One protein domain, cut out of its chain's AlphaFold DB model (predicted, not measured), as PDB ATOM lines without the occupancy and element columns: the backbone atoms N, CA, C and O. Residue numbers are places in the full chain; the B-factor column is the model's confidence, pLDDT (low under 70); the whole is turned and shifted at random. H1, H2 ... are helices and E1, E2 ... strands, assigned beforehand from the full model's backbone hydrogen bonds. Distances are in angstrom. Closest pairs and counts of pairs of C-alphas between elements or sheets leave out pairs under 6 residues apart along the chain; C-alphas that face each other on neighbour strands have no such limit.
ATOM      1  N   ALA A 131     163.814 164.794 214.874       94.81
ATOM      2  CA  ALA A 131     163.651 166.019 214.132       94.81
ATOM      3  C   ALA A 131     162.204 166.107 213.669       94.81
ATOM      4  O   ALA A 131     161.654 165.136 213.153       94.81
ATOM      5  N   TRP A 132     161.605 167.275 213.872       97.56
ATOM      6  CA  TRP A 132     160.256 167.549 213.402       97.56
ATOM      7  C   TRP A 132     160.219 167.560 211.874       97.56
ATOM      8  O   TRP A 132     161.102 168.134 211.220       97.56
ATOM      9  N   GLY A 133     159.197 166.925 211.328       97.75
ATOM     10  CA  GLY A 133     158.923 166.833 209.911       97.75
ATOM     11  C   GLY A 133     157.436 166.904 209.634       97.75
ATOM     12  O   GLY A 133     156.639 167.244 210.510       97.75
ATOM     13  N   VAL A 134     157.108 166.632 208.385       98.31
ATOM     14  CA  VAL A 134     155.746 166.618 207.867       98.31
ATOM     15  C   VAL A 134     155.634 165.536 206.807       98.31
ATOM     16  O   VAL A 134     156.637 165.197 206.185       98.31
ATOM     17  N   ASP A 135     154.433 165.113 206.480       97.38
ATOM     18  CA  ASP A 135     154.164 164.427 205.229       97.38
ATOM     19  C   ASP A 135     153.002 165.114 204.513       97.38
ATOM     20  O   ASP A 135     152.225 165.881 205.098       97.38
ATOM     21  N   THR A 136     153.000 164.982 203.187       95.00
ATOM     22  CA  THR A 136     151.993 165.626 202.350       95.00
ATOM     23  C   THR A 136     151.676 164.785 201.133       95.00
ATOM     24  O   THR A 136     152.559 164.239 200.470       95.00
ATOM     25  N   THR A 137     150.418 164.840 200.725       92.00
ATOM     26  CA  THR A 137     150.011 164.453 199.376       92.00
ATOM     27  C   THR A 137     150.524 165.465 198.336       92.00
ATOM     28  O   THR A 137     151.072 165.112 197.293       92.00
ATOM     29  N   GLU A 138     150.478 166.761 198.649       89.75
ATOM     30  CA  GLU A 138     150.884 167.833 197.734       89.75
ATOM     31  C   GLU A 138     152.380 167.827 197.359       89.75
ATOM     32  O   GLU A 138     153.252 167.405 198.117       89.75
ATOM     33  N   THR A 139     152.716 168.334 196.167       92.19
ATOM     34  CA  THR A 139     154.097 168.504 195.668       92.19
ATOM     35  C   THR A 139     154.958 169.384 196.583       92.19
ATOM     36  O   THR A 139     154.545 170.472 197.003       92.19
ATOM     37  N   ILE A 140     156.212 168.980 196.822       95.00
ATOM     38  CA  ILE A 140     157.189 169.824 197.529       95.00
ATOM     39  C   ILE A 140     157.649 170.966 196.614       95.00
ATOM     40  O   ILE A 140     158.553 170.826 195.784       95.00
ATOM     41  N   THR A 141     157.074 172.148 196.808       96.50
ATOM     42  CA  THR A 141     157.525 173.388 196.161       96.50
ATOM     43  C   THR A 141     158.201 174.316 197.168       96.50
ATOM     44  O   THR A 141     157.978 174.226 198.374       96.50
ATOM     45  N   GLN A 142     159.008 175.272 196.693       98.12
ATOM     46  CA  GLN A 142     159.584 176.280 197.593       98.12
ATOM     47  C   GLN A 142     158.495 177.118 198.284       98.12
ATOM     48  O   GLN A 142     158.670 177.520 199.432       98.12
ATOM     49  N   ALA A 143     157.370 177.366 197.603       97.62
ATOM     50  CA  ALA A 143     156.218 178.038 198.195       97.62
ATOM     51  C   ALA A 143     155.630 177.211 199.346       97.62
ATOM     52  O   ALA A 143     155.373 177.769 200.410       97.62
ATOM     53  N   HIS A 144     155.522 175.891 199.171       95.69
ATOM     54  CA  HIS A 144     155.052 174.986 200.213       95.69
ATOM     55  C   HIS A 144     155.994 174.990 201.428       95.69
ATOM     56  O   HIS A 144     155.554 175.239 202.547       95.69
ATOM     57  N   VAL A 145     157.310 174.866 201.211       98.31
ATOM     58  CA  VAL A 145     158.316 174.965 202.289       98.31
ATOM     59  C   VAL A 145     158.189 176.287 203.061       98.31
ATOM     60  O   VAL A 145     158.246 176.306 204.292       98.31
ATOM     61  N   ASN A 146     158.000 177.404 202.353       98.38
ATOM     62  CA  ASN A 146     157.846 178.719 202.973       98.38
ATOM     63  C   ASN A 146     156.530 178.839 203.760       98.38
ATOM     64  O   ASN A 146     156.529 179.422 204.845       98.38
ATOM     65  N   ALA A 147     155.434 178.283 203.237       97.56
ATOM     66  CA  ALA A 147     154.134 178.270 203.901       97.56
ATOM     67  C   ALA A 147     154.187 177.469 205.210       97.56
ATOM     68  O   ALA A 147     153.785 177.987 206.254       97.56
ATOM     69  N   ILE A 148     154.784 176.271 205.184       97.81
ATOM     70  CA  ILE A 148     154.998 175.455 206.385       97.81
ATOM     71  C   ILE A 148     155.873 176.205 207.385       97.81
ATOM     72  O   ILE A 148     155.492 176.336 208.542       97.81
ATOM     73  N   LYS A 149     156.996 176.794 206.952       98.00
ATOM     74  CA  LYS A 149     157.858 177.588 207.842       98.00
ATOM     75  C   LYS A 149     157.114 178.745 208.504       98.00
ATOM     76  O   LYS A 149     157.318 178.991 209.689       98.00
ATOM     77  N   SER A 150     156.283 179.457 207.747       97.56
ATOM     78  CA  SER A 150     155.481 180.567 208.263       97.56
ATOM     79  C   SER A 150     154.490 180.088 209.326       97.56
ATOM     80  O   SER A 150     154.377 180.695 210.389       97.56
ATOM     81  N   ARG A 151     153.819 178.959 209.069       95.81
ATOM     82  CA  ARG A 151     152.779 178.418 209.947       95.81
ATOM     83  C   ARG A 151     153.327 177.694 211.180       95.81
ATOM     84  O   ARG A 151     152.796 177.866 212.270       95.81
ATOM     85  N   ALA A 152     154.378 176.900 211.010       95.81
ATOM     86  CA  ALA A 152     154.992 176.072 212.048       95.81
ATOM     87  C   ALA A 152     156.145 176.770 212.789       95.81
ATOM     88  O   ALA A 152     156.666 176.248 213.773       95.81
ATOM     89  N   GLY A 153     156.606 177.922 212.294       96.31
ATOM     90  CA  GLY A 153     157.771 178.633 212.823       96.31
ATOM     91  C   GLY A 153     159.121 177.982 212.491       96.31
ATOM     92  O   GLY A 153     160.157 178.473 212.940       96.31
ATOM     93  N   ALA A 154     159.148 176.896 211.709       97.00
ATOM     94  CA  ALA A 154     160.366 176.177 211.343       97.00
ATOM     95  C   ALA A 154     160.247 175.458 209.993       97.00
ATOM     96  O   ALA A 154     159.167 175.056 209.576       97.00
ATOM     97  N   VAL A 155     161.386 175.271 209.319       98.06
ATOM     98  CA  VAL A 155     161.477 174.391 208.142       98.06
ATOM     99  C   VAL A 155     161.524 172.939 208.635       98.06
ATOM    100  O   VAL A 155     162.367 172.661 209.501       98.06
ATOM    101  N   PRO A 156     160.680 172.029 208.110       97.94
ATOM    102  CA  PRO A 156     160.718 170.619 208.490       97.94
ATOM    103  C   PRO A 156     162.078 170.008 208.149       97.94
ATOM    104  O   PRO A 156     162.746 170.425 207.207       97.94
ATOM    105  N   LYS A 157     162.536 169.046 208.947       98.12
ATOM    106  CA  LYS A 157     163.816 168.356 208.721       98.12
ATOM    107  C   LYS A 157     163.653 167.041 207.986       98.12
ATOM    108  O   LYS A 157     164.604 166.614 207.330       98.12
ATOM    109  N   VAL A 158     162.469 166.446 208.065       98.00
ATOM    110  CA  VAL A 158     162.064 165.312 207.236       98.00
ATOM    111  C   VAL A 158     160.760 165.627 206.517       98.00
ATOM    112  O   VAL A 158     159.998 166.465 206.999       98.00
ATOM    113  N   TRP A 159     160.536 164.981 205.378       98.38
ATOM    114  CA  TRP A 159     159.310 165.100 204.605       98.38
ATOM    115  C   TRP A 159     158.879 163.743 204.030       98.38
ATOM    116  O   TRP A 159     159.631 163.168 203.241       98.38
ATOM    117  N   GLY A 160     157.701 163.236 204.392       97.81
ATOM    118  CA  GLY A 160     157.098 162.051 203.774       97.81
ATOM    119  C   GLY A 160     156.443 162.380 202.432       97.81
ATOM    120  O   GLY A 160     155.616 163.289 202.341       97.81
ATOM    121  N   ARG A 161     156.832 161.688 201.353       96.62
ATOM    122  CA  ARG A 161     156.230 161.907 200.024       96.62
ATOM    123  C   ARG A 161     155.928 160.637 199.268       96.62
ATOM    124  O   ARG A 161     156.811 159.810 199.054       96.62
ATOM    125  N   TYR A 162     154.716 160.581 198.722       96.25
ATOM    126  CA  TYR A 162     154.292 159.495 197.851       96.25
ATOM    127  C   TYR A 162     155.073 159.449 196.540       96.25
ATOM    128  O   TYR A 162     155.136 160.433 195.800       96.25
ATOM    129  N   VAL A 163     155.659 158.290 196.248       94.56
ATOM    130  CA  VAL A 163     156.441 158.023 195.035       94.56
ATOM    131  C   VAL A 163     155.762 157.043 194.085       94.56
ATOM    132  O   VAL A 163     156.075 157.067 192.894       94.56
ATOM    133  N   SER A 164     154.866 156.209 194.618       88.81
ATOM    134  CA  SER A 164     154.159 155.132 193.924       88.81
ATOM    135  C   SER A 164     152.673 155.222 194.205       88.81
ATOM    136  O   SER A 164     152.285 155.564 195.325       88.81
ATOM    137  N   ASP A 165     151.883 154.871 193.190       81.56
ATOM    138  CA  ASP A 165     150.428 154.701 193.277       81.56
ATOM    139  C   ASP A 165     149.681 155.909 193.835       81.56
ATOM    140  O   ASP A 165     148.549 155.824 194.286       81.56
ATOM    141  N   CYS A 166     150.282 157.089 193.732       77.94
ATOM    142  CA  CYS A 166     149.624 158.307 194.126       77.94
ATOM    143  C   CYS A 166     148.872 158.909 192.945       77.94
ATOM    144  O   CYS A 166     149.406 159.701 192.160       77.94
ATOM    145  N   LEU A 167     147.616 158.496 192.789       74.00
ATOM    146  CA  LEU A 167     146.753 159.025 191.740       74.00
ATOM    147  C   LEU A 167     146.452 160.511 192.003       74.00
ATOM    148  O   LEU A 167     146.190 160.892 193.149       74.00
ATOM    149  N   PRO A 168     146.408 161.363 190.957       76.19
ATOM    150  CA  PRO A 168     146.113 162.788 191.114       76.19
ATOM    151  C   PRO A 168     144.807 163.081 191.863       76.19
ATOM    152  O   PRO A 168     144.721 164.088 192.557       76.19
ATOM    153  N   SER A 169     143.809 162.199 191.743       74.94
ATOM    154  CA  SER A 169     142.511 162.311 192.417       74.94
ATOM    155  C   SER A 169     142.560 162.081 193.927       74.94
ATOM    156  O   SER A 169     141.635 162.505 194.610       74.94
ATOM    157  N   HIS A 170     143.595 161.408 194.435       70.12
ATOM    158  CA  HIS A 170     143.688 161.006 195.840       70.12
ATOM    159  C   HIS A 170     144.791 161.756 196.577       70.12
ATOM    160  O   HIS A 170     144.565 162.235 197.681       70.12
ATOM    161  N   CYS A 171     145.956 161.928 195.951       71.12
ATOM    162  CA  CYS A 171     147.095 162.529 196.636       71.12
ATOM    163  C   CYS A 171     147.961 163.438 195.750       71.12
ATOM    164  O   CYS A 171     149.142 163.621 196.006       71.12
ATOM    165  N   GLY A 172     147.401 164.049 194.700       73.19
ATOM    166  CA  GLY A 172     148.081 165.124 193.957       73.19
ATOM    167  C   GLY A 172     149.227 164.686 193.031       73.19
ATOM    168  O   GLY A 172     149.739 165.514 192.278       73.19
ATOM    169  N   GLY A 173     149.574 163.396 193.011       84.06
ATOM    170  CA  GLY A 173     150.520 162.794 192.073       84.06
ATOM    171  C   GLY A 173     151.818 162.286 192.709       84.06
ATOM    172  O   GLY A 173     152.274 162.759 193.754       84.06
ATOM    173  N   ASN A 174     152.451 161.338 192.017       90.00
ATOM    174  CA  ASN A 174     153.758 160.802 192.392       90.00
ATOM    175  C   ASN A 174     154.848 161.882 192.401       90.00
ATOM    176  O   ASN A 174     154.921 162.738 191.514       90.00
ATOM    177  N   MET A 175     155.743 161.774 193.379       93.06
ATOM    178  CA  MET A 175     156.888 162.658 193.555       93.06
ATOM    179  C   MET A 175     157.803 162.693 192.322       93.06
ATOM    180  O   MET A 175     158.102 161.668 191.724       93.06
ATOM    181  N   THR A 176     158.352 163.860 192.002       93.31
ATOM    182  CA  THR A 176     159.281 164.089 190.885       93.31
ATOM    183  C   THR A 176     160.724 164.372 191.343       93.31
ATOM    184  O   THR A 176     160.962 164.743 192.498       93.31
ATOM    185  N   PRO A 177     161.733 164.330 190.444       94.88
ATOM    186  CA  PRO A 177     163.114 164.666 190.811       94.88
ATOM    187  C   PRO A 177     163.290 166.155 191.176       94.88
ATOM    188  O   PRO A 177     164.233 166.530 191.882       94.88
ATOM    189  N   GLY A 178     162.384 167.017 190.699       96.12
ATOM    190  CA  GLY A 178     162.361 168.439 191.043       96.12
ATOM    191  C   GLY A 178     162.084 168.666 192.529       96.12
ATOM    192  O   GLY A 178     162.744 169.492 193.158       96.12
ATOM    193  N   GLU A 179     161.195 167.870 193.120       96.50
ATOM    194  CA  GLU A 179     160.878 167.927 194.550       96.50
ATOM    195  C   GLU A 179     162.068 167.511 195.416       96.50
ATOM    196  O   GLU A 179     162.385 168.195 196.390       96.50
ATOM    197  N   VAL A 180     162.808 166.466 195.012       96.44
ATOM    198  CA  VAL A 180     164.056 166.053 195.686       96.44
ATOM    199  C   VAL A 180     165.048 167.220 195.719       96.44
ATOM    200  O   VAL A 180     165.698 167.479 196.733       96.44
ATOM    201  N   THR A 181     165.142 167.969 194.616       97.25
ATOM    202  CA  THR A 181     166.024 169.140 194.508       97.25
ATOM    203  C   THR A 181     165.589 170.264 195.452       97.25
ATOM    204  O   THR A 181     166.434 170.857 196.128       97.25
ATOM    205  N   VAL A 182     164.283 170.547 195.535       98.19
ATOM    206  CA  VAL A 182     163.730 171.557 196.455       98.19
ATOM    207  C   VAL A 182     163.990 171.168 197.909       98.19
ATOM    208  O   VAL A 182     164.500 171.991 198.672       98.19
ATOM    209  N   ALA A 183     163.704 169.924 198.294       97.81
ATOM    210  CA  ALA A 183     163.932 169.435 199.650       97.81
ATOM    211  C   ALA A 183     165.411 169.528 200.047       97.81
ATOM    212  O   ALA A 183     165.750 170.158 201.053       97.81
ATOM    213  N   LYS A 184     166.311 169.025 199.192       97.12
ATOM    214  CA  LYS A 184     167.760 169.088 199.411       97.12
ATOM    215  C   LYS A 184     168.260 170.520 199.598       97.12
ATOM    216  O   LYS A 184     169.028 170.788 200.521       97.12
ATOM    217  N   LYS A 185     167.798 171.461 198.767       98.12
ATOM    218  CA  LYS A 185     168.155 172.888 198.876       98.12
ATOM    219  C   LYS A 185     167.756 173.492 200.228       98.12
ATOM    220  O   LYS A 185     168.430 174.398 200.708       98.12
ATOM    221  N   ASN A 186     166.684 172.993 200.839       98.31
ATOM    222  CA  ASN A 186     166.186 173.459 202.133       98.31
ATOM    223  C   ASN A 186     166.702 172.618 203.320       98.31
ATOM    224  O   ASN A 186     166.303 172.861 204.459       98.31
ATOM    225  N   GLY A 187     167.610 171.661 203.083       97.69
ATOM    226  CA  GLY A 187     168.154 170.784 204.125       97.69
ATOM    227  C   GLY A 187     167.123 169.808 204.695       97.69
ATOM    228  O   GLY A 187     167.188 169.478 205.879       97.69
ATOM    229  N   ILE A 188     166.164 169.401 203.863       98.56
ATOM    230  CA  ILE A 188     165.061 168.501 204.196       98.56
ATOM    231  C   ILE A 188     165.413 167.106 203.685       98.56
ATOM    232  O   ILE A 188     165.793 166.943 202.523       98.56
ATOM    233  N   LYS A 189     165.295 166.110 204.561       98.12
ATOM    234  CA  LYS A 189     165.409 164.695 204.212       98.12
ATOM    235  C   LYS A 189     164.051 164.132 203.799       98.12
ATOM    236  O   LYS A 189     163.039 164.619 204.276       98.12
ATOM    237  N   ILE A 190     164.007 163.112 202.951       98.25
ATOM    238  CA  ILE A 190     162.751 162.526 202.465       98.25
ATOM    239  C   ILE A 190     162.737 161.027 202.733       98.25
ATOM    240  O   ILE A 190     163.709 160.338 202.422       98.25
ATOM    241  N   PHE A 191     161.625 160.522 203.257       97.56
ATOM    242  CA  PHE A 191     161.271 159.108 203.163       97.56
ATOM    243  C   PHE A 191     160.165 158.959 202.118       97.56
ATOM    244  O   PHE A 191     159.283 159.813 202.004       97.56
ATOM    245  N   LEU A 192     160.269 157.923 201.287       98.00
ATOM    246  CA  LEU A 192     159.306 157.702 200.217       98.00
ATOM    247  C   LEU A 192     158.130 156.894 200.749       98.00
ATOM    248  O   LEU A 192     158.346 155.855 201.367       98.00
ATOM    249  N   LEU A 193     156.920 157.344 200.451       97.75
ATOM    250  CA  LEU A 193     155.674 156.635 200.721       97.75
ATOM    251  C   LEU A 193     155.217 155.911 199.445       97.75
ATOM    252  O   LEU A 193     155.371 156.424 198.332       97.75
ATOM    253  N   ALA A 194     154.658 154.721 199.587       96.31
ATOM    254  CA  ALA A 194     153.901 154.044 198.542       96.31
ATOM    255  C   ALA A 194     152.453 153.963 199.008       96.31
ATOM    256  O   ALA A 194     152.212 153.419 200.083       96.31
ATOM    257  N   ALA A 195     151.541 154.542 198.228       91.12
ATOM    258  CA  ALA A 195     150.153 154.703 198.634       91.12
ATOM    259  C   ALA A 195     149.445 153.357 198.827       91.12
ATOM    260  O   ALA A 195     149.778 152.358 198.176       91.12
ATOM    261  N   ASP A 196     148.438 153.364 199.694       82.38
ATOM    262  CA  ASP A 196     147.488 152.272 199.783       82.38
ATOM    263  C   ASP A 196     146.317 152.497 198.827       82.38
ATOM    264  O   ASP A 196     145.557 153.450 198.975       82.38
ATOM    265  N   LEU A 197     146.188 151.655 197.803       74.62
ATOM    266  CA  LEU A 197     145.103 151.752 196.818       74.62
ATOM    267  C   LEU A 197     144.330 150.438 196.646       74.62
ATOM    268  O   LEU A 197     143.486 150.344 195.748       74.62
ATOM    269  N   GLY A 198     144.643 149.400 197.420       79.81
ATOM    270  CA  GLY A 198     144.166 148.051 197.144       79.81
ATOM    271  C   GLY A 198     144.049 147.183 198.385       79.81
ATOM    272  O   GLY A 198     144.187 147.646 199.507       79.81
ATOM    273  N   ASP A 199     143.762 145.903 198.162       86.62
ATOM    274  CA  ASP A 199     143.638 144.942 199.252       86.62
ATOM    275  C   ASP A 199     145.028 144.520 199.748       86.62
ATOM    276  O   ASP A 199     145.788 143.853 199.040       86.62
ATOM    277  N   ASP A 200     145.326 144.796 201.015       93.31
ATOM    278  CA  ASP A 200     146.581 144.417 201.671       93.31
ATOM    279  C   ASP A 200     146.538 142.981 202.245       93.31
ATOM    280  O   ASP A 200     147.001 142.654 203.349       93.31
ATOM    281  N   SER A 201     145.940 142.061 201.481       95.38
ATOM    282  CA  SER A 201     145.472 140.772 202.002       95.38
ATOM    283  C   SER A 201     146.318 139.573 201.567       95.38
ATOM    284  O   SER A 201     146.431 138.597 202.317       95.38
ATOM    285  N   THR A 202     146.990 139.621 200.412       97.44
ATOM    286  CA  THR A 202     147.726 138.473 199.861       97.44
ATOM    287  C   THR A 202     149.205 138.746 199.586       97.44
ATOM    288  O   THR A 202     149.648 139.857 199.304       97.44
ATOM    289  N   ALA A 203     150.004 137.674 199.558       98.19
ATOM    290  CA  ALA A 203     151.402 137.742 199.127       98.19
ATOM    291  C   ALA A 203     151.574 138.182 197.657       98.19
ATOM    292  O   ALA A 203     152.634 138.689 197.280       98.19
ATOM    293  N   LYS A 204     150.561 137.958 196.807       97.62
ATOM    294  CA  LYS A 204     150.597 138.371 195.400       97.62
ATOM    295  C   LYS A 204     150.516 139.892 195.292       97.62
ATOM    296  O   LYS A 204     151.343 140.463 194.586       97.62
ATOM    297  N   GLU A 205     149.577 140.508 196.008       96.75
ATOM    298  CA  GLU A 205     149.431 141.967 196.101       96.75
ATOM    299  C   GLU A 205     150.698 142.593 196.681       96.75
ATOM    300  O   GLU A 205     151.358 143.360 195.991       96.75
ATOM    301  N   GLY A 206     151.166 142.131 197.849       97.81
ATOM    302  CA  GLY A 206     152.374 142.697 198.469       97.81
ATOM    303  C   GLY A 206     153.626 142.584 197.590       97.81
ATOM    304  O   GLY A 206     154.476 143.474 197.578       97.81
ATOM    305  N   THR A 207     153.745 141.516 196.791       98.38
ATOM    306  CA  THR A 207     154.831 141.400 195.804       98.38
ATOM    307  C   THR A 207     154.685 142.416 194.671       98.38
ATOM    308  O   THR A 207     155.692 142.990 194.251       98.38
ATOM    309  N   ALA A 208     153.472 142.594 194.145       96.81
ATOM    310  CA  ALA A 208     153.195 143.511 193.045       96.81
ATOM    311  C   ALA A 208     153.438 144.964 193.469       96.81
ATOM    312  O   ALA A 208     154.216 145.657 192.812       96.81
ATOM    313  N   ASP A 209     152.888 145.365 194.612       97.25
ATOM    314  CA  ASP A 209     153.038 146.703 195.181       97.25
ATOM    315  C   ASP A 209     154.511 147.010 195.463       97.25
ATOM    316  O   ASP A 209     155.039 148.035 195.036       97.25
ATOM    317  N   GLY A 210     155.239 146.079 196.093       98.00
ATOM    318  CA  GLY A 210     156.660 146.278 196.385       98.00
ATOM    319  C   GLY A 210     157.519 146.404 195.122       98.00
ATOM    320  O   GLY A 210     158.483 147.172 195.087       98.00
ATOM    321  N   GLN A 211     157.181 145.674 194.054       98.06
ATOM    322  CA  GLN A 211     157.860 145.801 192.761       98.06
ATOM    323  C   GLN A 211     157.542 147.131 192.073       98.06
ATOM    324  O   GLN A 211     158.448 147.740 191.490       98.06
ATOM    325  N   LEU A 212     156.287 147.575 192.143       96.62
ATOM    326  CA  LEU A 212     155.842 148.843 191.583       96.62
ATOM    327  C   LEU A 212     156.503 150.015 192.308       96.62
ATOM    328  O   LEU A 212     157.162 150.826 191.660       96.62
ATOM    329  N   ALA A 213     156.505 150.008 193.637       97.62
ATOM    330  CA  ALA A 213     157.141 151.049 194.430       97.62
ATOM    331  C   ALA A 213     158.651 151.158 194.177       97.62
ATOM    332  O   ALA A 213     159.190 152.258 194.058       97.62
ATOM    333  N   VAL A 214     159.356 150.034 194.005       98.44
ATOM    334  CA  VAL A 214     160.777 150.038 193.606       98.44
ATOM    335  C   VAL A 214     160.976 150.635 192.212       98.44
ATOM    336  O   VAL A 214     161.937 151.377 191.981       98.44
ATOM    337  N   LYS A 215     160.117 150.276 191.253       97.69
ATOM    338  CA  LYS A 215     160.170 150.812 189.887       97.69
ATOM    339  C   LYS A 215     159.940 152.324 189.903       97.69
ATOM    340  O   LYS A 215     160.705 153.058 189.276       97.69
ATOM    341  N   ASP A 216     158.952 152.775 190.656       96.31
ATOM    342  CA  ASP A 216     158.538 154.168 190.722       96.31
ATOM    343  C   ASP A 216     159.527 155.021 191.522       96.31
ATOM    344  O   ASP A 216     159.886 156.111 191.082       96.31
ATOM    345  N   ALA A 217     160.130 154.496 192.591       97.50
ATOM    346  CA  ALA A 217     161.245 155.152 193.278       97.50
ATOM    347  C   ALA A 217     162.424 155.441 192.326       97.50
ATOM    348  O   ALA A 217     162.997 156.539 192.339       97.50
ATOM    349  N   LYS A 218     162.760 154.492 191.439       97.19
ATOM    350  CA  LYS A 218     163.792 154.681 190.400       97.19
ATOM    351  C   LYS A 218     163.362 155.683 189.338       97.19
ATOM    352  O   LYS A 218     164.173 156.499 188.898       97.19
ATOM    353  N   ALA A 219     162.120 155.592 188.875       95.88
ATOM    354  CA  ALA A 219     161.633 156.378 187.751       95.88
ATOM    355  C   ALA A 219     161.338 157.831 188.145       95.88
ATOM    356  O   ALA A 219     161.826 158.745 187.471       95.88
ATOM    357  N   ASN A 220     160.615 158.018 189.246       93.88
ATOM    358  CA  ASN A 220     159.959 159.262 189.633       93.88
ATOM    359  C   ASN A 220     160.849 160.095 190.569       93.88
ATOM    360  O   ASN A 220     161.071 161.270 190.306       93.88
ATOM    361  N   ALA A 221     161.484 159.480 191.573       94.12
ATOM    362  CA  ALA A 221     162.380 160.186 192.501       94.12
ATOM    363  C   ALA A 221     163.876 160.099 192.130       94.12
ATOM    364  O   ALA A 221     164.704 160.774 192.740       94.12
ATOM    365  N   LYS A 222     164.250 159.256 191.152       96.75
ATOM    366  CA  LYS A 222     165.656 158.869 190.879       96.75
ATOM    367  C   LYS A 222     166.376 158.380 192.143       96.75
ATOM    368  O   LYS A 222     167.572 158.616 192.324       96.75
ATOM    369  N   ALA A 223     165.636 157.707 193.018       97.06
ATOM    370  CA  ALA A 223     166.129 157.265 194.308       97.06
ATOM    371  C   ALA A 223     167.225 156.195 194.138       97.06
ATOM    372  O   ALA A 223     166.985 155.192 193.454       97.06
ATOM    373  N   PRO A 224     168.415 156.362 194.743       97.19
ATOM    374  CA  PRO A 224     169.461 155.348 194.707       97.19
ATOM    375  C   PRO A 224     169.057 154.082 195.476       97.19
ATOM    376  O   PRO A 224     168.159 154.102 196.321       97.19
ATOM    377  N   ALA A 225     169.758 152.977 195.217       97.25
ATOM    378  CA  ALA A 225     169.652 151.779 196.046       97.25
ATOM    379  C   ALA A 225     169.954 152.109 197.520       97.25
ATOM    380  O   ALA A 225     170.777 152.972 197.822       97.25
ATOM    381  N   GLY A 226     169.275 151.421 198.433       97.50
ATOM    382  CA  GLY A 226     169.313 151.675 199.869       97.50
ATOM    383  C   GLY A 226     168.360 152.775 200.339       97.50
ATOM    384  O   GLY A 226     168.310 153.029 201.535       97.50
ATOM    385  N   THR A 227     167.597 153.409 199.441       98.50
ATOM    386  CA  THR A 227     166.550 154.366 199.833       98.50
ATOM    387  C   THR A 227     165.414 153.658 200.575       98.50
ATOM    388  O   THR A 227     165.052 152.534 200.220       98.50
ATOM    389  N   LEU A 228     164.862 154.317 201.593       98.69
ATOM    390  CA  LEU A 228     163.697 153.863 202.348       98.69
ATOM    391  C   LEU A 228     162.411 154.074 201.540       98.69
ATOM    392  O   LEU A 228     162.157 155.179 201.060       98.69
ATOM    393  N   ILE A 229     161.614 153.011 201.427       98.56
ATOM    394  CA  ILE A 229     160.254 153.034 200.887       98.56
ATOM    395  C   ILE A 229     159.321 152.453 201.947       98.56
ATOM    396  O   ILE A 229     159.455 151.288 202.329       98.56
ATOM    397  N   VAL A 230     158.398 153.277 202.419       98.56
ATOM    398  CA  VAL A 230     157.396 152.965 203.431       98.56
ATOM    399  C   VAL A 230     156.082 152.664 202.712       98.56
ATOM    400  O   VAL A 230     155.613 153.499 201.944       98.56
ATOM    401  N   LYS A 231     155.515 151.467 202.903       98.06
ATOM    402  CA  LYS A 231     154.140 151.191 202.459       98.06
ATOM    403  C   LYS A 231     153.183 151.845 203.443       98.06
ATOM    404  O   LYS A 231     153.302 151.592 204.642       98.06
ATOM    405  N   ASP A 232     152.303 152.673 202.907       96.12
ATOM    406  CA  ASP A 232     151.158 153.241 203.601       96.12
ATOM    407  C   ASP A 232     150.114 152.139 203.810       96.12
ATOM    408  O   ASP A 232     149.771 151.482 202.834       96.12
ATOM    409  N   ILE A 233     149.726 151.845 205.054       95.56
ATOM    410  CA  ILE A 233     148.735 150.810 205.402       95.56
ATOM    411  C   ILE A 233     147.840 151.377 206.505       95.56
ATOM    412  O   ILE A 233     148.230 151.453 207.678       95.56
ATOM    413  N   GLU A 234     146.626 151.763 206.132       88.31
ATOM    414  CA  GLU A 234     145.689 152.450 207.031       88.31
ATOM    415  C   GLU A 234     144.614 151.516 207.615       88.31
ATOM    416  O   GLU A 234     143.956 151.872 208.592       88.31
ATOM    417  N   ASP A 235     144.464 150.309 207.062       88.94
ATOM    418  CA  ASP A 235     143.420 149.345 207.436       88.94
ATOM    419  C   ASP A 235     144.005 147.946 207.750       88.94
ATOM    420  O   ASP A 235     145.173 147.781 208.123       88.94
ATOM    421  N   THR A 236     143.170 146.912 207.659       91.75
ATOM    422  CA  THR A 236     143.535 145.513 207.874       91.75
ATOM    423  C   THR A 236     144.621 145.050 206.903       91.75
ATOM    424  O   THR A 236     144.583 145.336 205.709       91.75
ATOM    425  N   VAL A 237     145.563 144.246 207.397       97.06
ATOM    426  CA  VAL A 237     146.656 143.690 206.588       97.06
ATOM    427  C   VAL A 237     146.938 142.245 206.975       97.06
ATOM    428  O   VAL A 237     146.808 141.854 208.136       97.06
ATOM    429  N   SER A 238     147.383 141.425 206.019       98.06
ATOM    430  CA  SER A 238     147.849 140.068 206.311       98.06
ATOM    431  C   SER A 238     149.366 139.976 206.487       98.06
ATOM    432  O   SER A 238     150.162 140.653 205.836       98.06
ATOM    433  N   SER A 239     149.812 139.020 207.307       98.38
ATOM    434  CA  SER A 239     151.245 138.711 207.430       98.38
ATOM    435  C   SER A 239     151.877 138.311 206.094       98.38
ATOM    436  O   SER A 239     153.074 138.521 205.900       98.38
ATOM    437  N   SER A 240     151.100 137.697 205.195       98.38
ATOM    438  CA  SER A 240     151.600 137.251 203.895       98.38
ATOM    439  C   SER A 240     151.873 138.431 202.963       98.38
ATOM    440  O   SER A 240     152.885 138.417 202.260       98.38
ATOM    441  N   TYR A 241     151.035 139.469 203.032       98.56
ATOM    442  CA  TYR A 241     151.240 140.733 202.337       98.56
ATOM    443  C   TYR A 241     152.512 141.428 202.842       98.56
ATOM    444  O   TYR A 241     153.437 141.653 202.059       98.56
ATOM    445  N   LEU A 242     152.631 141.651 204.161       98.56
ATOM    446  CA  LEU A 242     153.791 142.329 204.764       98.56
ATOM    447  C   LEU A 242     155.120 141.655 204.394       98.56
ATOM    448  O   LEU A 242     156.078 142.314 203.981       98.56
ATOM    449  N   THR A 243     155.190 140.325 204.514       98.69
ATOM    450  CA  THR A 243     156.387 139.550 204.158       98.69
ATOM    451  C   THR A 243     156.714 139.649 202.665       98.69
ATOM    452  O   THR A 243     157.894 139.725 202.295       98.69
ATOM    453  N   ALA A 244     155.700 139.650 201.800       98.69
ATOM    454  CA  ALA A 244     155.878 139.760 200.358       98.69
ATOM    455  C   ALA A 244     156.374 141.151 199.940       98.69
ATOM    456  O   ALA A 244     157.374 141.231 199.221       98.69
ATOM    457  N   TRP A 245     155.765 142.218 200.470       98.62
ATOM    458  CA  TRP A 245     156.228 143.599 200.304       98.62
ATOM    459  C   TRP A 245     157.689 143.747 200.729       98.62
ATOM    460  O   TRP A 245     158.545 144.139 199.930       98.62
ATOM    461  N   PHE A 246     158.006 143.332 201.963       98.75
ATOM    462  CA  PHE A 246     159.364 143.383 202.506       98.75
ATOM    463  C   PHE A 246     160.374 142.712 201.570       98.75
ATOM    464  O   PHE A 246     161.436 143.264 201.269       98.75
ATOM    465  N   THR A 247     160.036 141.514 201.090       98.62
ATOM    466  CA  THR A 247     160.907 140.724 200.216       98.62
ATOM    467  C   THR A 247     161.085 141.387 198.854       98.62
ATOM    468  O   THR A 247     162.209 141.443 198.350       98.62
ATOM    469  N   ALA A 248     160.009 141.910 198.261       98.69
ATOM    470  CA  ALA A 248     160.036 142.571 196.962       98.69
ATOM    471  C   ALA A 248     160.886 143.850 196.989       98.69
ATOM    472  O   ALA A 248     161.798 143.993 196.169       98.69
ATOM    473  N   VAL A 249     160.669 144.722 197.978       98.75
ATOM    474  CA  VAL A 249     161.424 145.974 198.141       98.75
ATOM    475  C   VAL A 249     162.905 145.695 198.399       98.75
ATOM    476  O   VAL A 249     163.780 146.249 197.723       98.75
ATOM    477  N   LYS A 250     163.208 144.751 199.301       98.25
ATOM    478  CA  LYS A 250     164.588 144.357 199.615       98.25
ATOM    479  C   LYS A 250     165.302 143.742 198.413       98.25
ATOM    480  O   LYS A 250     166.446 144.095 198.133       98.25
ATOM    481  N   LYS A 251     164.628 142.870 197.653       98.31
ATOM    482  CA  LYS A 251     165.148 142.310 196.392       98.31
ATOM    483  C   LYS A 251     165.394 143.397 195.343       98.31
ATOM    484  O   LYS A 251     166.328 143.285 194.555       98.31
ATOM    485  N   GLY A 252     164.588 144.456 195.356       98.25
ATOM    486  CA  GLY A 252     164.766 145.647 194.531       98.25
ATOM    487  C   GLY A 252     166.001 146.488 194.868       98.25
ATOM    488  O   GLY A 252     166.353 147.366 194.074       98.25
ATOM    489  N   GLY A 253     166.653 146.212 196.004       98.12
ATOM    490  CA  GLY A 253     167.804 146.947 196.523       98.12
ATOM    491  C   GLY A 253     167.434 148.140 197.404       98.12
ATOM    492  O   GLY A 253     168.272 149.017 197.577       98.12
ATOM    493  N   TYR A 254     166.206 148.203 197.927       98.62
ATOM    494  CA  TYR A 254     165.693 149.303 198.756       98.62
ATOM    495  C   TYR A 254     165.464 148.841 200.197       98.62
ATOM    496  O   TYR A 254     165.455 147.640 200.484       98.62
ATOM    497  N   LEU A 255     165.313 149.797 201.112       98.25
ATOM    498  CA  LEU A 255     164.986 149.516 202.504       98.25
ATOM    499  C   LEU A 255     163.462 149.495 202.672       98.25
ATOM    500  O   LEU A 255     162.819 150.502 202.381       98.25
ATOM    501  N   PRO A 256     162.874 148.371 203.115       98.44
ATOM    502  CA  PRO A 256     161.443 148.287 203.369       98.44
ATOM    503  C   PRO A 256     161.078 148.937 204.706       98.44
ATOM    504  O   PRO A 256     161.666 148.617 205.746       98.44
ATOM    505  N   GLY A 257     160.069 149.799 204.673       98.44
ATOM    506  CA  GLY A 257     159.373 150.300 205.847       98.44
ATOM    507  C   GLY A 257     157.860 150.150 205.730       98.44
ATOM    508  O   GLY A 257     157.347 149.764 204.673       98.44
ATOM    509  N   PHE A 258     157.173 150.453 206.825       98.44
ATOM    510  CA  PHE A 258     155.722 150.348 206.942       98.44
ATOM    511  C   PHE A 258     155.172 151.482 207.799       98.44
ATOM    512  O   PHE A 258     155.706 151.716 208.885       98.44
ATOM    513  N   TYR A 259     154.117 152.126 207.316       98.06
ATOM    514  CA  TYR A 259     153.260 153.015 208.082       98.06
ATOM    515  C   TYR A 259     152.141 152.171 208.692       98.06
ATOM    516  O   TYR A 259     151.400 151.533 207.949       98.06
ATOM    517  N   LEU A 260     152.101 152.030 210.022       96.50
ATOM    518  CA  LEU A 260     151.207 151.071 210.688       96.50
ATOM    519  C   LEU A 260     150.694 151.530 212.057       96.50
ATOM    520  O   LEU A 260     151.417 152.139 212.854       96.50
ATOM    521  N   ASN A 261     149.486 151.063 212.392       93.94
ATOM    522  CA  ASN A 261     148.894 151.172 213.723       93.94
ATOM    523  C   ASN A 261     149.207 149.953 214.595       93.94
ATOM    524  O   ASN A 261     148.660 148.864 214.405       93.94
ATOM    525  N   ALA A 262     150.037 150.148 215.619       88.81
ATOM    526  CA  ALA A 262     150.366 149.098 216.580       88.81
ATOM    527  C   ALA A 262     149.265 148.802 217.618       88.81
ATOM    528  O   ALA A 262     149.397 147.858 218.399       88.81
ATOM    529  N   THR A 263     148.190 149.588 217.644       87.25
ATOM    530  CA  THR A 263     147.035 149.400 218.536       87.25
ATOM    531  C   THR A 263     145.938 148.547 217.895       87.25
ATOM    532  O   THR A 263     145.151 147.918 218.607       87.25
ATOM    533  N   HIS A 264     145.921 148.451 216.561       91.44
ATOM    534  CA  HIS A 264     144.954 147.641 215.833       91.44
ATOM    535  C   HIS A 264     145.351 146.151 215.879       91.44
ATOM    536  O   HIS A 264     146.508 145.764 215.667       91.44
ATOM    537  N   SER A 265     144.404 145.292 216.264       88.81
ATOM    538  CA  SER A 265     144.730 143.939 216.744       88.81
ATOM    539  C   SER A 265     145.117 142.944 215.644       88.81
ATOM    540  O   SER A 265     146.012 142.121 215.851       88.81
ATOM    541  N   ASP A 266     144.496 143.024 214.473       93.06
ATOM    542  CA  ASP A 266     144.845 142.218 213.299       93.06
ATOM    543  C   ASP A 266     146.152 142.706 212.645       93.06
ATOM    544  O   ASP A 266     146.995 141.870 212.330       93.06
ATOM    545  N   VAL A 267     146.393 144.021 212.570       95.69
ATOM    546  CA  VAL A 267     147.657 144.628 212.126       95.69
ATOM    547  C   VAL A 267     148.789 144.141 213.025       95.69
ATOM    548  O   VAL A 267     149.817 143.659 212.547       95.69
ATOM    549  N   THR A 268     148.570 144.154 214.343       93.00
ATOM    550  CA  THR A 268     149.513 143.590 215.313       93.00
ATOM    551  C   THR A 268     149.747 142.103 215.072       93.00
ATOM    552  O   THR A 268     150.894 141.662 215.020       93.00
ATOM    553  N   ALA A 269     148.693 141.303 214.892       93.38
ATOM    554  CA  ALA A 269     148.830 139.869 214.644       93.38
ATOM    555  C   ALA A 269     149.591 139.566 213.336       93.38
ATOM    556  O   ALA A 269     150.436 138.659 213.299       93.38
ATOM    557  N   ALA A 270     149.323 140.340 212.285       97.94
ATOM    558  CA  ALA A 270     149.978 140.255 210.990       97.94
ATOM    559  C   ALA A 270     151.457 140.631 211.086       97.94
ATOM    560  O   ALA A 270     152.312 139.832 210.694       97.94
ATOM    561  N   PHE A 271     151.771 141.781 211.685       96.69
ATOM    562  CA  PHE A 271     153.142 142.229 211.904       96.69
ATOM    563  C   PHE A 271     153.932 141.210 212.726       96.69
ATOM    564  O   PHE A 271     154.997 140.747 212.317       96.69
ATOM    565  N   CYS A 272     153.375 140.772 213.855       90.19
ATOM    566  CA  CYS A 272     154.017 139.804 214.736       90.19
ATOM    567  C   CYS A 272     154.239 138.442 214.079       90.19
ATOM    568  O   CYS A 272     155.191 137.739 214.417       90.19
ATOM    569  N   SER A 273     153.400 138.059 213.122       95.00
ATOM    570  CA  SER A 273     153.637 136.864 212.316       95.00
ATOM    571  C   SER A 273     154.739 137.097 211.278       95.00
ATOM    572  O   SER A 273     155.602 136.230 211.115       95.00
ATOM    573  N   ALA A 274     154.782 138.278 210.660       96.69
ATOM    574  CA  ALA A 274     155.770 138.645 209.653       96.69
ATOM    575  C   ALA A 274     157.195 138.763 210.222       96.69
ATOM    576  O   ALA A 274     158.145 138.393 209.526       96.69
ATOM    577  N   THR A 275     157.367 139.151 211.496       90.50
ATOM    578  CA  THR A 275     158.689 139.214 212.173       90.50
ATOM    579  C   THR A 275     159.449 137.884 212.196       90.50
ATOM    580  O   THR A 275     160.670 137.870 212.347       90.50
ATOM    581  N   LYS A 276     158.759 136.756 211.985       88.94
ATOM    582  CA  LYS A 276     159.378 135.428 211.839       88.94
ATOM    583  C   LYS A 276     160.167 135.285 210.531       88.94
ATOM    584  O   LYS A 276     160.984 134.377 210.401       88.94
ATOM    585  N   THR A 277     159.939 136.175 209.565       90.12
ATOM    586  CA  THR A 277     160.695 136.244 208.312       90.12
ATOM    587  C   THR A 277     162.108 136.779 208.587       90.12
ATOM    588  O   THR A 277     162.248 137.843 209.195       90.12
ATOM    589  N   PRO A 278     163.180 136.110 208.117       88.94
ATOM    590  CA  PRO A 278     164.553 136.543 208.366       88.94
ATOM    591  C   PRO A 278     164.826 138.005 207.977       88.94
ATOM    592  O   PRO A 278     164.717 138.408 206.818       88.94
ATOM    593  N   GLY A 279     165.233 138.800 208.968       85.81
ATOM    594  CA  GLY A 279     165.564 140.216 208.809       85.81
ATOM    595  C   GLY A 279     164.364 141.165 208.739       85.81
ATOM    596  O   GLY A 279     164.591 142.368 208.652       85.81
ATOM    597  N   PHE A 280     163.124 140.667 208.801       94.50
ATOM    598  CA  PHE A 280     161.925 141.512 208.819       94.50
ATOM    599  C   PHE A 280     161.891 142.415 210.046       94.50
ATOM    600  O   PHE A 280     161.563 143.585 209.928       94.50
ATOM    601  N   SER A 281     162.338 141.925 211.206       88.69
ATOM    602  CA  SER A 281     162.409 142.707 212.449       88.69
ATOM    603  C   SER A 281     163.308 143.949 212.378       88.69
ATOM    604  O   SER A 281     163.353 144.700 213.348       88.69
ATOM    605  N   SER A 282     164.036 144.162 211.279       87.44
ATOM    606  CA  SER A 282     164.825 145.368 211.013       87.44
ATOM    607  C   SER A 282     164.135 146.351 210.056       87.44
ATOM    608  O   SER A 282     164.782 147.303 209.627       87.44
ATOM    609  N   SER A 283     162.871 146.121 209.684       94.50
ATOM    610  CA  SER A 283     162.075 147.084 208.919       94.50
ATOM    611  C   SER A 283     161.928 148.397 209.685       94.50
ATOM    612  O   SER A 283     161.857 148.402 210.916       94.50
ATOM    613  N   ILE A 284     161.893 149.513 208.957       96.88
ATOM    614  CA  ILE A 284     161.568 150.808 209.559       96.88
ATOM    615  C   ILE A 284     160.059 150.867 209.781       96.88
ATOM    616  O   ILE A 284     159.290 150.511 208.891       96.88
ATOM    617  N   ILE A 285     159.656 151.300 210.967       96.94
ATOM    618  CA  ILE A 285     158.265 151.572 211.301       96.94
ATOM    619  C   ILE A 285     158.093 153.078 211.338       96.94
ATOM    620  O   ILE A 285     158.818 153.775 212.057       96.94
ATOM    621  N   ASP A 286     157.144 153.523 210.536       97.75
ATOM    622  CA  ASP A 286     156.465 154.789 210.674       97.75
ATOM    623  C   ASP A 286     155.171 154.509 211.440       97.75
ATOM    624  O   ASP A 286     154.302 153.771 210.985       97.75
ATOM    625  N   SER A 287     155.111 154.919 212.699       96.00
ATOM    626  CA  SER A 287     153.912 154.682 213.500       96.00
ATOM    627  C   SER A 287     153.005 155.891 213.396       96.00
ATOM    628  O   SER A 287     153.504 157.002 213.480       96.00
ATOM    629  N   TYR A 288     151.695 155.692 213.307       94.88
ATOM    630  CA  TYR A 288     150.736 156.795 213.414       94.88
ATOM    631  C   TYR A 288     149.960 156.815 214.729       94.88
ATOM    632  O   TYR A 288     148.937 157.478 214.855       94.88
ATOM    633  N   GLU A 289     150.456 156.088 215.732       91.38
ATOM    634  CA  GLU A 289     149.880 156.083 217.072       91.38
ATOM    635  C   GLU A 289     150.961 156.251 218.144       91.38
ATOM    636  O   GLU A 289     152.117 155.874 217.929       91.38
ATOM    637  N   PRO A 290     150.607 156.791 219.321       92.38
ATOM    638  CA  PRO A 290     149.312 157.394 219.629       92.38
ATOM    639  C   PRO A 290     149.156 158.745 218.922       92.38
ATOM    640  O   PRO A 290     150.139 159.461 218.785       92.38
ATOM    641  N   GLU A 291     147.954 159.176 218.566       90.00
ATOM    642  CA  GLU A 291     147.732 160.577 218.175       90.00
ATOM    643  C   GLU A 291     147.423 161.457 219.411       90.00
ATOM    644  O   GLU A 291     146.348 161.338 220.014       90.00
ATOM    645  N   PRO A 292     148.333 162.340 219.878       87.00
ATOM    646  CA  PRO A 292     148.095 163.117 221.087       87.00
ATOM    647  C   PRO A 292     147.016 164.182 220.866       87.00
ATOM    648  O   PRO A 292     147.115 165.037 219.985       87.00
ATOM    649  N   SER A 293     146.021 164.218 221.755       84.38
ATOM    650  CA  SER A 293     144.998 165.266 221.738       84.38
ATOM    651  C   SER A 293     145.618 166.659 221.910       84.38
ATOM    652  O   SER A 293     146.381 166.885 222.853       84.38
ATOM    653  N   GLY A 294     145.220 167.613 221.066       82.81
ATOM    654  CA  GLY A 294     145.636 169.013 221.190       82.81
ATOM    655  C   GLY A 294     147.061 169.293 220.709       82.81
ATOM    656  O   GLY A 294     147.702 170.215 221.221       82.81
ATOM    657  N   ALA A 295     147.565 168.515 219.746       87.56
ATOM    658  CA  ALA A 295     148.830 168.797 219.083       87.56
ATOM    659  C   ALA A 295     148.863 170.239 218.539       87.56
ATOM    660  O   ALA A 295     147.928 170.719 217.900       87.56
ATOM    661  N   THR A 296     149.958 170.953 218.800       92.56
ATOM    662  CA  THR A 296     150.192 172.275 218.204       92.56
ATOM    663  C   THR A 296     151.007 172.129 216.930       92.56
ATOM    664  O   THR A 296     151.890 171.276 216.868       92.56
ATOM    665  N   VAL A 297     150.787 173.009 215.955       95.31
ATOM    666  CA  VAL A 297     151.601 173.032 214.734       95.31
ATOM    667  C   VAL A 297     153.048 173.423 215.056       95.31
ATOM    668  O   VAL A 297     153.301 174.450 215.688       95.31
ATOM    669  N   GLY A 298     153.998 172.635 214.560       95.38
ATOM    670  CA  GLY A 298     155.425 172.915 214.588       95.38
ATOM    671  C   GLY A 298     156.217 172.199 215.686       95.38
ATOM    672  O   GLY A 298     155.668 171.550 216.579       95.38
ATOM    673  N   PRO A 299     157.553 172.358 215.677       94.94
ATOM    674  CA  PRO A 299     158.471 171.557 216.487       94.94
ATOM    675  C   PRO A 299     158.330 171.753 218.001       94.94
ATOM    676  O   PRO A 299     158.814 170.930 218.768       94.94
ATOM    677  N   LYS A 300     157.705 172.846 218.455       90.81
ATOM    678  CA  LYS A 300     157.559 173.146 219.888       90.81
ATOM    679  C   LYS A 300     156.622 172.163 220.600       90.81
ATOM    680  O   LYS A 300     156.821 171.913 221.786       90.81
ATOM    681  N   GLY A 301     155.617 171.641 219.895       86.88
ATOM    682  CA  GLY A 301     154.669 170.653 220.422       86.88
ATOM    683  C   GLY A 301     154.993 169.214 220.033       86.88
ATOM    684  O   GLY A 301     154.240 168.316 220.394       86.88
ATOM    685  N   ALA A 302     156.084 168.995 219.299       93.38
ATOM    686  CA  ALA A 302     156.417 167.691 218.758       93.38
ATOM    687  C   ALA A 302     156.821 166.714 219.882       93.38
ATOM    688  O   ALA A 302     157.694 167.042 220.698       93.38
ATOM    689  N   PRO A 303     156.220 165.514 219.951       91.38
ATOM    690  CA  PRO A 303     156.608 164.507 220.924       91.38
ATOM    691  C   PRO A 303     157.992 163.927 220.605       91.38
ATOM    692  O   PRO A 303     158.534 164.042 219.507       91.38
ATOM    693  N   SER A 304     158.588 163.254 221.586       89.31
ATOM    694  CA  SER A 304     159.747 162.397 221.317       89.31
ATOM    695  C   SER A 304     159.303 161.184 220.497       89.31
ATOM    696  O   SER A 304     158.266 160.602 220.809       89.31
ATOM    697  N   LEU A 305     160.137 160.718 219.558       87.94
ATOM    698  CA  LEU A 305     159.965 159.424 218.865       87.94
ATOM    699  C   LEU A 305     159.679 158.263 219.823       87.94
ATOM    700  O   LEU A 305     158.988 157.310 219.495       87.94
ATOM    701  N   SER A 306     160.190 158.354 221.052       85.12
ATOM    702  CA  SER A 306     159.947 157.360 222.096       85.12
ATOM    703  C   SER A 306     158.485 157.210 222.520       85.12
ATOM    704  O   SER A 306     158.198 156.352 223.352       85.12
ATOM    705  N   LYS A 307     157.615 158.122 222.082       89.25
ATOM    706  CA  LYS A 307     156.194 158.155 222.415       89.25
ATOM    707  C   LYS A 307     155.319 157.420 221.415       89.25
ATOM    708  O   LYS A 307     154.193 157.152 221.801       89.25
ATOM    709  N   ALA A 308     155.839 157.082 220.234       91.06
ATOM    710  CA  ALA A 308     155.160 156.192 219.306       91.06
ATOM    711  C   ALA A 308     154.774 154.881 220.002       91.06
ATOM    712  O   ALA A 308     155.493 154.426 220.905       91.06
ATOM    713  N   ASP A 309     153.667 154.285 219.574       87.56
ATOM    714  CA  ASP A 309     153.193 152.984 220.017       87.56
ATOM    715  C   ASP A 309     153.913 151.854 219.282       87.56
ATOM    716  O   ASP A 309     154.427 151.990 218.174       87.56
ATOM    717  N   HIS A 310     154.039 150.720 219.972       87.38
ATOM    718  CA  HIS A 310     154.880 149.605 219.552       87.38
ATOM    719  C   HIS A 310     154.101 148.309 219.523       87.38
ATOM    720  O   HIS A 310     153.376 147.987 220.464       87.38
ATOM    721  N   PHE A 311     154.365 147.497 218.503       84.25
ATOM    722  CA  PHE A 311     153.877 146.132 218.440       84.25
ATOM    723  C   PHE A 311     154.368 145.328 219.649       84.25
ATOM    724  O   PHE A 311     155.559 145.285 219.974       84.25
ATOM    725  N   SER A 312     153.431 144.641 220.299       78.62
ATOM    726  CA  SER A 312     153.658 143.912 221.555       78.62
ATOM    727  C   SER A 312     154.680 142.771 221.448       78.62
ATOM    728  O   SER A 312     155.351 142.441 222.429       78.62
ATOM    729  N   CYS A 313     154.841 142.184 220.261       74.56
ATOM    730  CA  CYS A 313     155.820 141.129 219.987       74.56
ATOM    731  C   CYS A 313     157.266 141.627 219.839       74.56
ATOM    732  O   CYS A 313     158.183 140.806 219.765       74.56
ATOM    733  N   GLY A 314     157.484 142.945 219.796       78.06
ATOM    734  CA  GLY A 314     158.770 143.529 219.428       78.06
ATOM    735  C   GLY A 314     159.095 143.375 217.936       78.06
ATOM    736  O   GLY A 314     158.282 142.912 217.140       78.06
ATOM    737  N   GLY A 315     160.308 143.782 217.555       81.31
ATOM    738  CA  GLY A 315     160.703 143.925 216.150       81.31
ATOM    739  C   GLY A 315     160.270 145.267 215.550       81.31
ATOM    740  O   GLY A 315     159.447 145.975 216.126       81.31
ATOM    741  N   GLY A 316     160.868 145.615 214.413       87.88
ATOM    742  CA  GLY A 316     160.745 146.933 213.796       87.88
ATOM    743  C   GLY A 316     161.685 147.969 214.424       87.88
ATOM    744  O   GLY A 316     162.076 147.871 215.591       87.88
ATOM    745  N   VAL A 317     162.051 148.974 213.637       90.69
ATOM    746  CA  VAL A 317     162.846 150.139 214.040       90.69
ATOM    747  C   VAL A 317     161.960 151.375 213.913       90.69
ATOM    748  O   VAL A 317     161.684 151.829 212.811       90.69
ATOM    749  N   TYR A 318     161.498 151.899 215.044       92.06
ATOM    750  CA  TYR A 318     160.498 152.970 215.122       92.06
ATOM    751  C   TYR A 318     161.201 154.310 215.086       92.06
ATOM    752  O   TYR A 318     161.561 154.896 216.110       92.06
ATOM    753  N   ASP A 319     161.498 154.690 213.862       93.94
ATOM    754  CA  ASP A 319     162.390 155.779 213.525       93.94
ATOM    755  C   ASP A 319     161.615 156.955 212.917       93.94
ATOM    756  O   ASP A 319     162.196 158.029 212.755       93.94
ATOM    757  N   ILE A 320     160.322 156.761 212.627       97.06
ATOM    758  CA  ILE A 320     159.366 157.758 212.142       97.06
ATOM    759  C   ILE A 320     158.065 157.597 212.951       97.06
ATOM    760  O   ILE A 320     157.728 156.494 213.393       97.06
ATOM    761  N   TYR A 321     157.411 158.714 213.243       96.81
ATOM    762  CA  TYR A 321     156.166 158.771 213.995       96.81
ATOM    763  C   TYR A 321     155.332 159.957 213.524       96.81
ATOM    764  O   TYR A 321     155.670 161.102 213.858       96.81
ATOM    765  N   GLN A 322     154.245 159.670 212.815       97.50
ATOM    766  CA  GLN A 322     153.180 160.622 212.544       97.50
ATOM    767  C   GLN A 322     152.341 160.794 213.809       97.50
ATOM    768  O   GLN A 322     151.684 159.873 214.287       97.50
ATOM    769  N   TYR A 323     152.397 161.977 214.409       95.88
ATOM    770  CA  TYR A 323     151.742 162.239 215.693       95.88
ATOM    771  C   TYR A 323     150.537 163.164 215.570       95.88
ATOM    772  O   TYR A 323     149.932 163.500 216.583       95.88
ATOM    773  N   SER A 324     150.235 163.671 214.378       96.25
ATOM    774  CA  SER A 324     149.086 164.544 214.176       96.25
ATOM    775  C   SER A 324     148.721 164.626 212.704       96.25
ATOM    776  O   SER A 324     149.550 165.048 211.899       96.25
ATOM    777  N   GLN A 325     147.455 164.379 212.394       94.75
ATOM    778  CA  GLN A 325     146.909 164.576 211.057       94.75
ATOM    779  C   GLN A 325     146.461 166.022 210.830       94.75
ATOM    780  O   GLN A 325     146.045 166.744 211.749       94.75
ATOM    781  N   ALA A 326     146.485 166.435 209.570       93.06
ATOM    782  CA  ALA A 326     146.243 167.783 209.099       93.06
ATOM    783  C   ALA A 326     144.860 168.301 209.499       93.06
ATOM    784  O   ALA A 326     144.705 169.459 209.903       93.06
ATOM    785  N   GLN A 327     143.858 167.420 209.457       92.00
ATOM    786  CA  GLN A 327     142.472 167.718 209.816       92.00
ATOM    787  C   GLN A 327     142.301 168.182 211.268       92.00
ATOM    788  O   GLN A 327     141.429 169.007 211.545       92.00
ATOM    789  N   TYR A 328     143.160 167.736 212.189       90.50
ATOM    790  CA  TYR A 328     143.054 168.091 213.607       90.50
ATOM    791  C   TYR A 328     143.755 169.403 213.966       90.50
ATOM    792  O   TYR A 328     143.442 170.020 214.984       90.50
ATOM    793  N   ILE A 329     144.670 169.865 213.115       91.00
ATOM    794  CA  ILE A 329     145.458 171.096 213.310       91.00
ATOM    795  C   ILE A 329     145.186 172.153 212.222       91.00
ATOM    796  O   ILE A 329     145.826 173.214 212.178       91.00
ATOM    797  N   GLY A 330     144.216 171.871 211.346       92.06
ATOM    798  CA  GLY A 330     143.729 172.729 210.268       92.06
ATOM    799  C   GLY A 330     144.763 173.036 209.183       92.06
ATOM    800  O   GLY A 330     144.728 174.139 208.623       92.06
ATOM    801  N   THR A 331     145.749 172.166 208.967       93.44
ATOM    802  CA  THR A 331     146.823 172.301 207.962       93.44
ATOM    803  C   THR A 331     146.470 171.535 206.682       93.44
ATOM    804  O   THR A 331     145.385 170.980 206.556       93.44
ATOM    805  N   ASN A 332     147.384 171.539 205.712       91.69
ATOM    806  CA  ASN A 332     147.391 170.664 204.534       91.69
ATOM    807  C   ASN A 332     148.585 169.683 204.571       91.69
ATOM    808  O   ASN A 332     149.049 169.215 203.536       91.69
ATOM    809  N   PHE A 333     149.129 169.458 205.768       95.38
ATOM    810  CA  PHE A 333     150.267 168.587 206.030       95.38
ATOM    811  C   PHE A 333     150.086 167.922 207.387       95.38
ATOM    812  O   PHE A 333     149.657 168.589 208.341       95.38
ATOM    813  N   ASP A 334     150.448 166.654 207.468       96.94
ATOM    814  CA  ASP A 334     150.514 165.911 208.719       96.94
ATOM    815  C   ASP A 334     151.842 166.233 209.416       96.94
ATOM    816  O   ASP A 334     152.744 166.843 208.830       96.94
ATOM    817  N   GLN A 335     151.950 165.932 210.708       97.69
ATOM    818  CA  GLN A 335     153.156 166.215 211.478       97.69
ATOM    819  C   GLN A 335     153.845 164.943 211.932       97.69
ATOM    820  O   GLN A 335     153.274 164.138 212.667       97.69
ATOM    821  N   ASP A 336     155.138 164.892 211.631       97.81
ATOM    822  CA  ASP A 336     156.002 163.781 211.983       97.81
ATOM    823  C   ASP A 336     157.098 164.189 212.949       97.81
ATOM    824  O   ASP A 336     157.545 165.344 213.033       97.81
ATOM    825  N   VAL A 337     157.635 163.182 213.617       96.75
ATOM    826  CA  VAL A 337     158.990 163.219 214.137       96.75
ATOM    827  C   VAL A 337     159.769 162.031 213.607       96.75
ATOM    828  O   VAL A 337     159.260 160.920 213.551       96.75
ATOM    829  N   ALA A 338     161.027 162.256 213.233       96.44
ATOM    830  CA  ALA A 338     161.863 161.201 212.678       96.44
ATOM    831  C   ALA A 338     163.322 161.301 213.114       96.44
ATOM    832  O   ALA A 338     163.837 162.367 213.466       96.44
ATOM    833  N   ASN A 339     164.012 160.170 213.083       94.44
ATOM    834  CA  ASN A 339     165.423 160.076 213.389       94.44
ATOM    835  C   ASN A 339     166.209 160.447 212.129       94.44
ATOM    836  O   ASN A 339     166.192 159.742 211.129       94.44
ATOM    837  N   LEU A 340     166.980 161.535 212.155       93.00
ATOM    838  CA  LEU A 340     167.764 161.933 210.971       93.00
ATOM    839  C   LEU A 340     168.881 160.943 210.601       93.00
ATOM    840  O   LEU A 340     169.519 161.103 209.560       93.00
TER     841      LEU A 340
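Overview. This is residues 131 to 340 of the 347 residues of the protein "Uncharacterized protein DUF1906" of Rudaeicoccus suwonensis (UniProt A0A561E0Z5). Reading on from residue 131, you find a closed barrel of eight strands, E1 to E8 in chain order round the ring, as the core, with helices round it. H4 and H5 cover one part of its outside side by side, H6 packs on H5, and H1 lies farthest from the core. There are 210 printed residues with eight named strands and seven named helices, in the order E1 H1 E2 H2 H3 E3 H4 E4 H5 E5 H6 E6 E7 H7 E8. The class is mixed, helices and strands, and so is the sheet: parallel from E1 through E7, antiparallel where E8 meets E7 and E1. The whole is compact, with a radius of gyration of the C-alphas of 16.0 A, and rounded, spanning 45 by 37 by 29 A.

Arrangement. Start at E1, residues 131 to 136, whose parallel neighbour is E2, residues 158 to 164, with N 160 and O 134 within hydrogen-bond range at 2.9 A. H1, residues 142 to 152, is not on the barrel; E1, H1 and E2 form a strand-helix-strand unit, two parallel neighbour strands with a helix between, and its crossover is right-handed. H2, residues 168 to 171, is not on the barrel; H3, residues 177 to 185, is on it and close but not clearly touching H1, the closest C-alphas being Gln 142 and Val 182, 6.4 A. E3, residues 189 to 194, is parallel to E2, with N 193 and O 161 2.8 A apart. H4, residues 203 to 219, lies outside the barrel at a height of 8.8 A over the sheet. E4, residues 228 to 232, follows. H5, residues 239 to 251, also lies outside, at a height of 8.1 A; it touches H4, closest at the C-alphas of Gly 206 and Trp 245, 4.4 A, at a shallow tilt of 32 degrees, only just short of steep. E5, residues 255 to 260, is parallel to E4, with N 257 and O 229 2.8 A apart. H6, residues 265 to 274, is only just not on the barrel, with 4 pairs of C-alphas within 10 A; residues 239 to 243 of H5 touch it, closest at the C-alphas of Ser 239 and Ala 270, 4.1 A. E6, residues 284 to 287, and E7, residues 317 to 324, are parallel, and H7, residues 326 to 329, is on the barrel. E8, residues 334 to 339, closes the ring antiparallel to E1, with N 131 and O 338 2.8 A apart. Every O i to N i+4 pair is within hydrogen-bond range in H1, H3, H4, H5 and H6; H2 and H7 are too short for such a pair.

Along the chain. Find C-alpha 131 at (163.651, 166.019, 214.132), where E1 begins. H4, the longest helix, runs 24.1 A from C-alpha 203 at (151.402, 137.742, 199.127), H5 runs 18.1 A, and E7, the longest strand by residues, runs 19.9 A. E8 ends at C-alpha 339, (165.423, 160.076, 213.389).

Size, cuts and confidence. Look to Ser 150 and Lys 276 for the two C-alphas farthest apart, 45.4 A. The link from E6 to E7, residues 288 to 316, is long. The printed part has no cut, and no printed residue has a pLDDT under 70.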